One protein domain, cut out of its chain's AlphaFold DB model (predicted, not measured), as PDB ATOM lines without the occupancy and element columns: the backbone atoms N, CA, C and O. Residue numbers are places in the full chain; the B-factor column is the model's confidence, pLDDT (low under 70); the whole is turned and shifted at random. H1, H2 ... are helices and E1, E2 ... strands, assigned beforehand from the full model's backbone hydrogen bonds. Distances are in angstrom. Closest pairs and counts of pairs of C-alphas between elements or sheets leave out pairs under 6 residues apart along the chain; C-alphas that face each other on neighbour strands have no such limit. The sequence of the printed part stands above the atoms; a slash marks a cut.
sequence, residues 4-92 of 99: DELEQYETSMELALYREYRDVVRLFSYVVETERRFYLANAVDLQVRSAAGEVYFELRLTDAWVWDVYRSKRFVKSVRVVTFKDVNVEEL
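AT A GLANCE: This is residues 4 to 92 of the 99 residues of an uncharacterized protein of Micrococcales bacterium KH10 (UniProt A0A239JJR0). One twisted antiparallel sheet folds back on itself, E4 and E3 facing E1 and E5 with E2 as the hinge. The long helix H1 only grazes it with residues 21 to 27, and residues 4 to 9 stick out. The 89 printed residues, class mixed, run H1 E1 E2 E3 E4 E5, the sheet E4 E3 E2 E1 E5. The whole is loose, radius of gyration of the C-alphas 15.1 A, spanning 51 by 29 by 19 A.

HOW THE PARTS SIT: Start at E2, residues 37 to 51, which bends by 130 degrees at residue 40. E1, residues 30 to 34, E2, E3, residues 54 to 66, and E4, residues 75 to 83, form a meander of successive hairpins. Look for N 39 and O 32 at 2.8 A, N 47 and O 58 at 2.8 A, and N 59 and O 81 at 2.8 A. E5, residues 87 to 91, neighbours E1, with N 33 and O 88 at 2.9 A. H1, residues 4 to 27, comes closest to E2 at the C-alphas of Val 25 and Leu 40, 7.0 A; 18 of its 20 O i to N i+4 pairs are within hydrogen-bond range.

IN THESE COORDINATES: Find C-alpha 4 at (117.565, 160.809, 77.212); H1 runs 35.8 A from there. E3 spans 28.0 A; E5 ends at C-alpha 91, (137.102, 126.952, 69.782).

THE WHOLE: The C-alphas farthest apart, of Asp 4 and Ala 52, are 51.1 A apart. The printed part has no cut and no long link, and no printed residue is under 70 in pLDDT.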
ATOM      1  N   ASP A   4     118.269 161.684  78.163       88.56
ATOM      2  CA  ASP A   4     117.565 160.809  77.212       88.56
ATOM      3  C   ASP A   4     118.299 160.646  75.862       88.56
ATOM      4  O   ASP A   4     118.241 159.593  75.228       88.56
ATOM      5  N   GLU A   5     118.984 161.693  75.386       88.94
ATOM      6  CA  GLU A   5     119.732 161.645  74.120       88.94
ATOM      7  C   GLU A   5     121.026 160.835  74.272       88.94
ATOM      8  O   GLU A   5     121.442 160.154  73.334       88.94
ATOM      9  N   LEU A   6     121.656 160.902  75.449       88.69
ATOM     10  CA  LEU A   6     122.827 160.098  75.799       88.69
ATOM     11  C   LEU A   6     122.465 158.613  75.873       88.69
ATOM     12  O   LEU A   6     123.116 157.803  75.215       88.69
ATOM     13  N   GLU A   7     121.388 158.268  76.578       89.31
ATOM     14  CA  GLU A   7     120.927 156.880  76.708       89.31
ATOM     15  C   GLU A   7     120.547 156.264  75.353       89.31
ATOM     16  O   GLU A   7     120.922 155.128  75.037       89.31
ATOM     17  N   GLN A   8     119.838 157.019  74.506       92.19
ATOM     18  CA  GLN A   8     119.503 156.572  73.151       92.19
ATOM     19  C   GLN A   8     120.754 156.352  72.299       92.19
ATOM     20  O   GLN A   8     120.835 155.370  71.554       92.19
ATOM     21  N   TYR A   9     121.737 157.248  72.410       90.00
ATOM     22  CA  TYR A   9     122.998 157.123  71.693       90.00
ATOM     23  C   TYR A   9     123.769 155.871  72.130       90.00
ATOM     24  O   TYR A   9     124.145 155.069  71.272       90.00
ATOM     25  N   GLU A  10     123.935 155.643  73.432       91.00
ATOM     26  CA  GLU A  10     124.607 154.457  73.978       91.00
ATOM     27  C   GLU A  10     123.919 153.161  73.536       91.00
ATOM     28  O   GLU A  10     124.564 152.291  72.944       91.00
ATOM     29  N   THR A  11     122.592 153.091  73.678       93.56
ATOM     30  CA  THR A  11     121.782 151.943  73.239       93.56
ATOM     31  C   THR A  11     121.978 151.651  71.750       93.56
ATOM     32  O   THR A  11     122.099 150.497  71.326       93.56
ATOM     33  N   SER A  12     122.027 152.698  70.920       94.44
ATOM     34  CA  SER A  12     122.222 152.542  69.479       94.44
ATOM     35  C   SER A  12     123.604 151.975  69.131       94.44
ATOM     36  O   SER A  12     123.712 151.132  68.235       94.44
ATOM     37  N   MET A  13     124.651 152.385  69.858       94.81
ATOM     38  CA  MET A  13     126.008 151.885  69.647       94.81
ATOM     39  C   MET A  13     126.141 150.419  70.066       94.81
ATOM     40  O   MET A  13     126.767 149.633  69.351       94.81
ATOM     41  N   GLU A  14     125.529 150.028  71.184       95.00
ATOM     42  CA  GLU A  14     125.510 148.635  71.639       95.00
ATOM     43  C   GLU A  14     124.766 147.727  70.656       95.00
ATOM     44  O   GLU A  14     125.269 146.666  70.275       95.00
ATOM     45  N   LEU A  15     123.604 148.166  70.164       95.56
ATOM     46  CA  LEU A  15     122.849 147.432  69.151       95.56
ATOM     47  C   LEU A  15     123.652 147.268  67.853       95.56
ATOM     48  O   LEU A  15     123.613 146.204  67.229       95.56
ATOM     49  N   ALA A  16     124.384 148.305  67.440       95.38
ATOM     50  CA  ALA A  16     125.257 148.239  66.274       95.38
ATOM     51  C   ALA A  16     126.406 147.238  66.479       95.38
ATOM     52  O   ALA A  16     126.677 146.435  65.585       95.38
ATOM     53  N   LEU A  17     127.032 147.235  67.660       96.81
ATOM     54  CA  LEU A  17     128.081 146.281  68.016       96.81
ATOM     55  C   LEU A  17     127.566 144.834  67.996       96.81
ATOM     56  O   LEU A  17     128.212 143.962  67.417       96.81
ATOM     57  N   TYR A  18     126.383 144.587  68.566       96.75
ATOM     58  CA  TYR A  18     125.763 143.261  68.573       96.75
ATOM     59  C   TYR A  18     125.441 142.753  67.161       96.75
ATOM     60  O   TYR A  18     125.647 141.575  66.856       96.75
ATOM     61  N   ARG A  19     124.947 143.633  66.281       96.94
ATOM     62  CA  ARG A  19     124.688 143.297  64.872       96.94
ATOM     63  C   ARG A  19     125.976 142.935  64.141       96.94
ATOM     64  O   ARG A  19     126.028 141.876  63.531       96.94
ATOM     65  N   GLU A  20     127.024 143.746  64.279       97.12
ATOM     66  CA  GLU A  20     128.323 143.435  63.674       97.12
ATOM     67  C   GLU A  20     128.856 142.089  64.166       97.12
ATOM     68  O   GLU A  20     129.255 141.262  63.352       97.12
ATOM     69  N   TYR A  21     128.799 141.823  65.473       97.06
ATOM     70  CA  TYR A  21     129.189 140.526  66.022       97.06
ATOM     71  C   TYR A  21     128.442 139.364  65.351       97.06
ATOM     72  O   TYR A  21     129.069 138.403  64.910       97.06
ATOM     73  N   ARG A  22     127.110 139.457  65.242       96.19
ATOM     74  CA  ARG A  22     126.271 138.426  64.606       96.19
ATOM     75  C   ARG A  22     126.679 138.157  63.158       96.19
ATOM     76  O   ARG A  22     126.626 137.002  62.739       96.19
ATOM     77  N   ASP A  23     127.094 139.196  62.442       95.94
ATOM     78  CA  ASP A  23     127.502 139.107  61.041       95.94
ATOM     79  C   ASP A  23     128.899 138.490  60.886       95.94
ATOM     80  O   ASP A  23     129.147 137.743  59.940       95.94
ATOM     81  N   VAL A  24     129.816 138.767  61.819       96.12
ATOM     82  CA  VAL A  24     131.236 138.409  61.666       96.12
ATOM     83  C   VAL A  24     131.652 137.166  62.445       96.12
ATOM     84  O   VAL A  24     132.670 136.580  62.098       96.12
ATOM     85  N   VAL A  25     130.899 136.726  63.461       96.31
ATOM     86  CA  VAL A  25     131.280 135.607  64.352       96.31
ATOM     87  C   VAL A  25     131.666 134.334  63.591       96.31
ATOM     88  O   VAL A  25     132.605 133.644  63.972       96.31
ATOM     89  N   ARG A  26     131.004 134.062  62.460       94.31
ATOM     90  CA  ARG A  26     131.257 132.890  61.604       94.31
ATOM     91  C   ARG A  26     132.579 132.952  60.831       94.31
ATOM     92  O   ARG A  26     133.003 131.941  60.286       94.31
ATOM     93  N   LEU A  27     133.217 134.121  60.764       95.81
ATOM     94  CA  LEU A  27     134.510 134.332  60.102       95.81
ATOM     95  C   LEU A  27     135.702 133.956  60.992       95.81
ATOM     96  O   LEU A  27     136.845 134.019  60.532       95.81
ATOM     97  N   PHE A  28     135.453 133.630  62.262       97.38
ATOM     98  CA  PHE A  28     136.483 133.374  63.260       97.38
ATOM     99  C   PHE A  28     136.437 131.939  63.767       97.38
ATOM    100  O   PHE A  28     135.404 131.274  63.727       97.38
ATOM    101  N   SER A  29     137.583 131.469  64.255       97.75
ATOM    102  CA  SER A  29     137.738 130.104  64.769       97.75
ATOM    103  C   SER A  29     137.676 130.040  66.296       97.75
ATOM    104  O   SER A  29     137.368 128.988  66.841       97.75
ATOM    105  N   TYR A  30     137.935 131.153  66.989       98.56
ATOM    106  CA  TYR A  30     138.017 131.193  68.446       98.56
ATOM    107  C   TYR A  30     137.275 132.382  69.042       98.56
ATOM    108  O   TYR A  30     137.312 133.486  68.491       98.56
ATOM    109  N   VAL A  31     136.693 132.155  70.216       98.38
ATOM    110  CA  VAL A  31     136.347 133.180  71.200       98.38
ATOM    111  C   VAL A  31     137.460 133.219  72.242       98.38
ATOM    112  O   VAL A  31     137.899 132.181  72.734       98.38
ATOM    113  N   VAL A  32     137.946 134.416  72.564       98.75
ATOM    114  CA  VAL A  32     138.973 134.611  73.587       98.75
ATOM    115  C   VAL A  32     138.559 135.713  74.542       98.75
ATOM    116  O   VAL A  32     138.392 136.865  74.137       98.75
ATOM    117  N   GLU A  33     138.458 135.380  75.822       98.56
ATOM    118  CA  GLU A  33     138.122 136.330  76.875       98.56
ATOM    119  C   GLU A  33     139.293 136.546  77.819       98.56
ATOM    120  O   GLU A  33     140.032 135.641  78.204       98.56
ATOM    121  N   THR A  34     139.450 137.806  78.186       97.88
ATOM    122  CA  THR A  34     140.399 138.292  79.178       97.88
ATOM    123  C   THR A  34     139.632 139.183  80.143       97.88
ATOM    124  O   THR A  34     138.565 139.679  79.795       97.88
ATOM    125  N   GLU A  35     140.211 139.498  81.301       96.00
ATOM    126  CA  GLU A  35     139.588 140.389  82.297       96.00
ATOM    127  C   GLU A  35     139.039 141.708  81.713       96.00
ATOM    128  O   GLU A  35     138.067 142.256  82.222       96.00
ATOM    129  N   ARG A  36     139.660 142.241  80.651       95.38
ATOM    130  CA  ARG A  36     139.271 143.538  80.075       95.38
ATOM    131  C   ARG A  36     138.496 143.456  78.771       95.38
ATOM    132  O   ARG A  36     137.893 144.455  78.390       95.38
ATOM    133  N   ARG A  37     138.627 142.365  78.016       96.69
ATOM    134  CA  ARG A  37     138.189 142.320  76.615       96.69
ATOM    135  C   ARG A  37     137.813 140.921  76.172       96.69
ATOM    136  O   ARG A  37     138.514 139.960  76.487       96.69
ATOM    137  N   PHE A  38     136.788 140.897  75.333       98.19
ATOM    138  CA  PHE A  38     136.372 139.774  74.513       98.19
ATOM    139  C   PHE A  38     136.901 139.962  73.089       98.19
ATOM    140  O   PHE A  38     136.855 141.066  72.528       98.19
ATOM    141  N   TYR A  39     137.379 138.874  72.500       98.62
ATOM    142  CA  TYR A  39     137.860 138.827  71.132       98.62
ATOM    143  C   TYR A  39     137.264 137.644  70.384       98.62
ATOM    144  O   TYR A  39     137.075 136.566  70.938       98.62
ATOM    145  N   LEU A  40     137.084 137.840  69.086       98.69
ATOM    146  CA  LEU A  40     137.084 136.756  68.118       98.69
ATOM    147  C   LEU A  40     138.466 136.702  67.467       98.69
ATOM    148  O   LEU A  40     139.063 137.754  67.233       98.69
ATOM    149  N   ALA A  41     138.994 135.516  67.179       98.69
ATOM    150  CA  ALA A  41     140.304 135.362  66.546       98.69
ATOM    151  C   ALA A  41     140.367 134.130  65.638       98.69
ATOM    152  O   ALA A  41     139.625 133.166  65.824       98.69
ATOM    153  N   ASN A  42     141.270 134.148  64.657       98.31
ATOM    154  CA  ASN A  42     141.535 132.982  63.804       98.31
ATOM    155  C   ASN A  42     142.765 132.180  64.224       98.31
ATOM    156  O   ASN A  42     142.850 130.998  63.905       98.31
ATOM    157  N   ALA A  43     143.687 132.783  64.975       98.44
ATOM    158  CA  ALA A  43     144.756 132.048  65.638       98.44
ATOM    159  C   ALA A  43     144.993 132.580  67.050       98.44
ATOM    160  O   ALA A  43     144.959 133.794  67.278       98.44
ATOM    161  N   VAL A  44     145.274 131.655  67.964       98.62
ATOM    162  CA  VAL A  44     145.532 131.913  69.380       98.62
ATOM    163  C   VAL A  44     146.853 131.260  69.767       98.62
ATOM    164  O   VAL A  44     147.050 130.070  69.548       98.62
ATOM    165  N   ASP A  45     147.751 132.042  70.353       98.56
ATOM    166  CA  ASP A  45     148.997 131.571  70.955       98.56
ATOM    167  C   ASP A  45     149.044 132.060  72.409       98.56
ATOM    168  O   ASP A  45     149.202 133.255  72.671       98.56
ATOM    169  N   LEU A  46     148.839 131.135  73.350       98.06
ATOM    170  CA  LEU A  46     148.862 131.394  74.787       98.06
ATOM    171  C   LEU A  46     150.122 130.776  75.392       98.06
ATOM    172  O   LEU A  46     150.293 129.560  75.409       98.06
ATOM    173  N   GLN A  47     150.982 131.627  75.937       97.81
ATOM    174  CA  GLN A  47     152.235 131.232  76.562       97.81
ATOM    175  C   GLN A  47     152.171 131.492  78.062       97.81
ATOM    176  O   GLN A  47     151.943 132.620  78.502       97.81
ATOM    177  N   VAL A  48     152.439 130.457  78.856       96.31
ATOM    178  CA  VAL A  48     152.658 130.606  80.296       96.31
ATOM    179  C   VAL A  48     154.099 131.056  80.514       96.31
ATOM    180  O   VAL A  48     155.044 130.438  80.021       96.31
ATOM    181  N   ARG A  49     154.284 132.151  81.242       95.00
ATOM    182  CA  ARG A  49     155.590 132.722  81.564       95.00
ATOM    183  C   ARG A  49     155.769 132.761  83.070       95.00
ATOM    184  O   ARG A  49     154.825 133.029  83.805       95.00
ATOM    185  N   SER A  50     157.001 132.545  83.514       93.31
ATOM    186  CA  SER A  50     157.400 132.781  84.895       93.31
ATOM    187  C   SER A  50     158.556 133.776  84.940       93.31
ATOM    188  O   SER A  50     159.509 133.683  84.165       93.31
ATOM    189  N   ALA A  51     158.457 134.765  85.823       87.00
ATOM    190  CA  ALA A  51     159.516 135.734  86.073       87.00
ATOM    191  C   ALA A  51     159.493 136.134  87.548       87.00
ATOM    192  O   ALA A  51     158.435 136.422  88.091       87.00
ATOM    193  N   ALA A  52     160.661 136.132  88.197       86.88
ATOM    194  CA  ALA A  52     160.814 136.551  89.595       86.88
ATOM    195  C   ALA A  52     159.853 135.862  90.596       86.88
ATOM    196  O   ALA A  52     159.496 136.441  91.616       86.88
ATOM    197  N   GLY A  53     159.459 134.612  90.323       89.19
ATOM    198  CA  GLY A  53     158.547 133.840  91.176       89.19
ATOM    199  C   GLY A  53     157.058 134.056  90.889       89.19
ATOM    200  O   GLY A  53     156.236 133.349  91.463       89.19
ATOM    201  N   GLU A  54     156.705 134.959  89.973       91.75
ATOM    202  CA  GLU A  54     155.327 135.178  89.534       91.75
ATOM    203  C   GLU A  54     155.056 134.473  88.202       91.75
ATOM    204  O   GLU A  54     155.932 134.389  87.334       91.75
ATOM    205  N   VAL A  55     153.830 133.970  88.038       94.00
ATOM    206  CA  VAL A  55     153.334 133.375  86.791       94.00
ATOM    207  C   VAL A  55     152.384 134.355  86.118       94.00
ATOM    208  O   VAL A  55     151.496 134.909  86.763       94.00
ATOM    209  N   TYR A  56     152.563 134.555  84.817       95.75
ATOM    210  CA  TYR A  56     151.668 135.352  83.988       95.75
ATOM    211  C   TYR A  56     151.464 134.697  82.626       95.75
ATOM    212  O   TYR A  56     152.229 133.830  82.198       95.75
ATOM    213  N   PHE A  57     150.435 135.145  81.923       96.81
ATOM    214  CA  PHE A  57     150.083 134.677  80.595       96.81
ATOM    215  C   PHE A  57     150.410 135.751  79.560       96.81
ATOM    216  O   PHE A  57     150.020 136.912  79.698       96.81
ATOM    217  N   GLU A  58     151.127 135.361  78.511       97.88
ATOM    218  CA  GLU A  58     151.289 136.150  77.294       97.88
ATOM    219  C   GLU A  58     150.399 135.541  76.209       97.88
ATOM    220  O   GLU A  58     150.635 134.427  75.754       97.88
ATOM    221  N   LEU A  59     149.379 136.284  75.798       98.44
ATOM    222  CA  LEU A  59     148.429 135.899  74.764       98.44
ATOM    223  C   LEU A  59     148.716 136.685  73.484       98.44
ATOM    224  O   LEU A  59     148.825 137.916  73.512       98.44
ATOM    225  N   ARG A  60     148.779 135.987  72.352       98.69
ATOM    226  CA  ARG A  60     148.846 136.568  71.012       98.69
ATOM    227  C   ARG A  60     147.675 136.072  70.180       98.69
ATOM    228  O   ARG A  60     147.469 134.872  70.048       98.69
ATOM    229  N   LEU A  61     146.931 137.011  69.607       98.81
ATOM    230  CA  LEU A  61     145.842 136.734  68.674       98.81
ATOM    231  C   LEU A  61     146.228 137.247  67.290       98.81
ATOM    232  O   LEU A  61     146.823 138.324  67.176       98.81
ATOM    233  N   THR A  62     145.866 136.496  66.254       98.69
ATOM    234  CA  THR A  62     146.036 136.897  64.849       98.69
ATOM    235  C   THR A  62     144.688 136.915  64.155       98.69
ATOM    236  O   THR A  62     143.858 136.044  64.422       98.69
ATOM    237  N   ASP A  63     144.500 137.916  63.288       98.31
ATOM    238  CA  ASP A  63     143.250 138.195  62.581       98.31
ATOM    239  C   ASP A  63     142.082 138.179  63.562       98.31
ATOM    240  O   ASP A  63     141.324 137.214  63.652       98.31
ATOM    241  N   ALA A  64     142.020 139.237  64.369       98.50
ATOM    242  CA  ALA A  64     141.127 139.325  65.505       98.50
ATOM    243  C   ALA A  64     140.118 140.459  65.346       98.50
ATOM    244  O   ALA A  64     140.386 141.491  64.728       98.50
ATOM    245  N   TRP A  65     138.966 140.278  65.967       98.62
ATOM    246  CA  TRP A  65     137.953 141.298  66.155       98.62
ATOM    247  C   TRP A  65     137.747 141.517  67.650       98.62
ATOM    248  O   TRP A  65     137.731 140.559  68.416       98.62
ATOM    249  N   VAL A  66     137.637 142.770  68.084       98.31
ATOM    250  CA  VAL A  66     137.461 143.122  69.501       98.31
ATOM    251  C   VAL A  66     136.046 143.621  69.769       98.31
ATOM    252  O   VAL A  66     135.555 144.502  69.062       98.31
ATOM    253  N   TRP A  67     135.424 143.113  70.834       97.94
ATOM    254  CA  TRP A  67     134.158 143.638  71.337       97.94
ATOM    255  C   TRP A  67     134.413 144.947  72.092       97.94
ATOM    256  O   TRP A  67     134.766 144.951  73.270       97.94
ATOM    257  N   ASP A  68     134.311 146.070  71.385       96.56
ATOM    258  CA  ASP A  68     134.563 147.406  71.932       96.56
ATOM    259  C   ASP A  68     133.628 148.420  71.259       96.56
ATOM    260  O   ASP A  68     133.748 148.700  70.059       96.56
ATOM    261  N   VAL A  69     132.677 148.952  72.034       95.25
ATOM    262  CA  VAL A  69     131.654 149.900  71.564       95.25
ATOM    263  C   VAL A  69     132.263 151.237  71.131       95.25
ATOM    264  O   VAL A  69     131.750 151.884  70.222       95.25
ATOM    265  N   TYR A  70     133.416 151.611  71.694       92.75
ATOM    266  CA  TYR A  70     134.067 152.898  71.451       92.75
ATOM    267  C   TYR A  70     135.035 152.877  70.260       92.75
ATOM    268  O   TYR A  70     135.610 153.907  69.900       92.75
ATOM    269  N   ARG A  71     135.243 151.717  69.623       91.88
ATOM    270  CA  ARG A  71     136.127 151.583  68.458       91.88
ATOM    271  C   ARG A  71     135.358 151.630  67.147       91.88
ATOM    272  O   ARG A  71     134.516 150.784  66.876       91.88
ATOM    273  N   SER A  72     135.774 152.535  66.265       87.06
ATOM    274  CA  SER A  72     135.295 152.580  64.876       87.06
ATOM    275  C   SER A  72     135.844 151.447  63.999       87.06
ATOM    276  O   SER A  72     135.200 151.055  63.033       87.06
ATOM    277  N   LYS A  73     137.032 150.911  64.317       94.44
ATOM    278  CA  LYS A  73     137.644 149.757  63.637       94.44
ATOM    279  C   LYS A  73     137.921 148.651  64.647       94.44
ATOM    280  O   LYS A  73     138.808 148.791  65.492       94.44
ATOM    281  N   ARG A  74     137.166 147.557  64.546       97.31
ATOM    282  CA  ARG A  74     137.268 146.411  65.460       97.31
ATOM    283  C   ARG A  74     138.117 145.264  64.923       97.31
ATOM    284  O   ARG A  74     138.684 144.531  65.726       97.31
ATOM    285  N   PHE A  75     138.302 145.169  63.608       98.00
ATOM    286  CA  PHE A  75     139.246 144.234  62.999       98.00
ATOM    287  C   PHE A  75     140.686 144.715  63.173       98.00
ATOM    288  O   PHE A  75     141.053 145.820  62.761       98.00
ATOM    289  N   VAL A  76     141.513 143.867  63.768       97.38
ATOM    290  CA  VAL A  76     142.925 144.114  64.030       97.38
ATOM    291  C   VAL A  76     143.746 142.906  63.599       97.38
ATOM    292  O   VAL A  76     143.406 141.759  63.870       97.38
ATOM    293  N   LYS A  77     144.868 143.171  62.929       97.88
ATOM    294  CA  LYS A  77     145.747 142.113  62.416       97.88
ATOM    295  C   LYS A  77     146.376 141.277  63.533       97.88
ATOM    296  O   LYS A  77     146.558 140.076  63.382       97.88
ATOM    297  N   SER A  78     146.753 141.920  64.637       97.69
ATOM    298  CA  SER A  78     147.376 141.250  65.772       97.69
ATOM    299  C   SER A  78     147.009 141.930  67.083       97.69
ATOM    300  O   SER A  78     146.908 143.157  67.152       97.69
ATOM    301  N   VAL A  79     146.841 141.120  68.124       98.19
ATOM    302  CA  VAL A  79     146.662 141.557  69.509       98.19
ATOM    303  C   VAL A  79     147.699 140.853  70.370       98.19
ATOM    304  O   VAL A  79     147.928 139.658  70.212       98.19
ATOM    305  N   ARG A  80     148.295 141.587  71.311       98.12
ATOM    306  CA  ARG A  80     149.127 141.030  72.378       98.12
ATOM    307  C   ARG A  80     148.562 141.464  73.723       98.12
ATOM    308  O   ARG A  80     148.411 142.663  73.959       98.12
ATOM    309  N   VAL A  81     148.276 140.505  74.594       97.94
ATOM    310  CA  VAL A  81     147.842 140.741  75.974       97.94
ATOM    311  C   VAL A  81     148.841 140.082  76.916       97.94
ATOM    312  O   VAL A  81     149.298 138.973  76.668       97.94
ATOM    313  N   VAL A  82     149.188 140.782  77.992       97.00
ATOM    314  CA  VAL A  82     149.938 140.226  79.121       97.00
ATOM    315  C   VAL A  82     149.049 140.378  80.343       97.00
ATOM    316  O   VAL A  82     148.594 141.487  80.623       97.00
ATOM    317  N   THR A  83     148.756 139.276  81.026       96.38
ATOM    318  CA  THR A  83     147.835 139.269  82.166       96.38
ATOM    319  C   THR A  83     148.274 138.284  83.242       96.38
ATOM    320  O   THR A  83     148.874 137.254  82.949       96.38
ATOM    321  N   PHE A  84     147.952 138.608  84.491       95.81
ATOM    322  CA  PHE A  84     148.083 137.720  85.653       95.81
ATOM    323  C   PHE A  84     146.735 137.079  86.032       95.81
ATOM    324  O   PHE A  84     146.615 136.433  87.067       95.81
ATOM    325  N   LYS A  85     145.700 137.328  85.225       95.88
ATOM    326  CA  LYS A  85     144.347 136.792  85.371       95.88
ATOM    327  C   LYS A  85     144.091 135.700  84.346       95.88
ATOM    328  O   LYS A  85     144.880 135.515  83.419       95.88
ATOM    329  N   ASP A  86     142.948 135.052  84.499       95.62
ATOM    330  CA  ASP A  86     142.495 134.009  83.595       95.62
ATOM    331  C   ASP A  86     142.357 134.514  82.152       95.62
ATOM    332  O   ASP A  86     142.043 135.681  81.878       95.62
ATOM    333  N   VAL A  87     142.609 133.586  81.235       97.88
ATOM    334  CA  VAL A  87     142.355 133.724  79.807       97.88
ATOM    335  C   VAL A  87     141.479 132.545  79.415       97.88
ATOM    336  O   VAL A  87     141.921 131.401  79.504       97.88
ATOM    337  N   ASN A  88     140.246 132.818  78.999       98.50
ATOM    338  CA  ASN A  88     139.357 131.794  78.460       98.50
ATOM    339  C   ASN A  88     139.553 131.722  76.945       98.50
ATOM    340  O   ASN A  88     139.552 132.756  76.276       98.50
ATOM    341  N   VAL A  89     139.747 130.519  76.408       98.50
ATOM    342  CA  VAL A  89     139.909 130.279  74.969       98.50
ATOM    343  C   VAL A  89     138.948 129.170  74.577       98.50
ATOM    344  O   VAL A  89     139.101 128.033  75.018       98.50
ATOM    345  N   GLU A  90     137.984 129.502  73.731       98.31
ATOM    346  CA  GLU A  90     136.978 128.577  73.224       98.31
ATOM    347  C   GLU A  90     137.118 128.449  71.712       98.31
ATOM    348  O   GLU A  90     137.161 129.449  70.993       98.31
ATOM    349  N   GLU A  91     137.187 127.217  71.214       97.62
ATOM    350  CA  GLU A  91     137.102 126.952  69.782       97.62
ATOM    351  C   GLU A  91     135.632 126.935  69.360       97.62
ATOM    352  O   GLU A  91     134.810 126.199  69.909       97.62
ATOM    353  N   LEU A  92     135.295 127.775  68.384       94.31
ATOM    354  CA  LEU A  92     133.948 127.847  67.846       94.31
ATOM    355  C   LEU A  92     133.678 126.614  66.987       94.31
ATOM    356  O   LEU A  92     134.447 126.280  66.084       94.31
TER     357      LEU A  92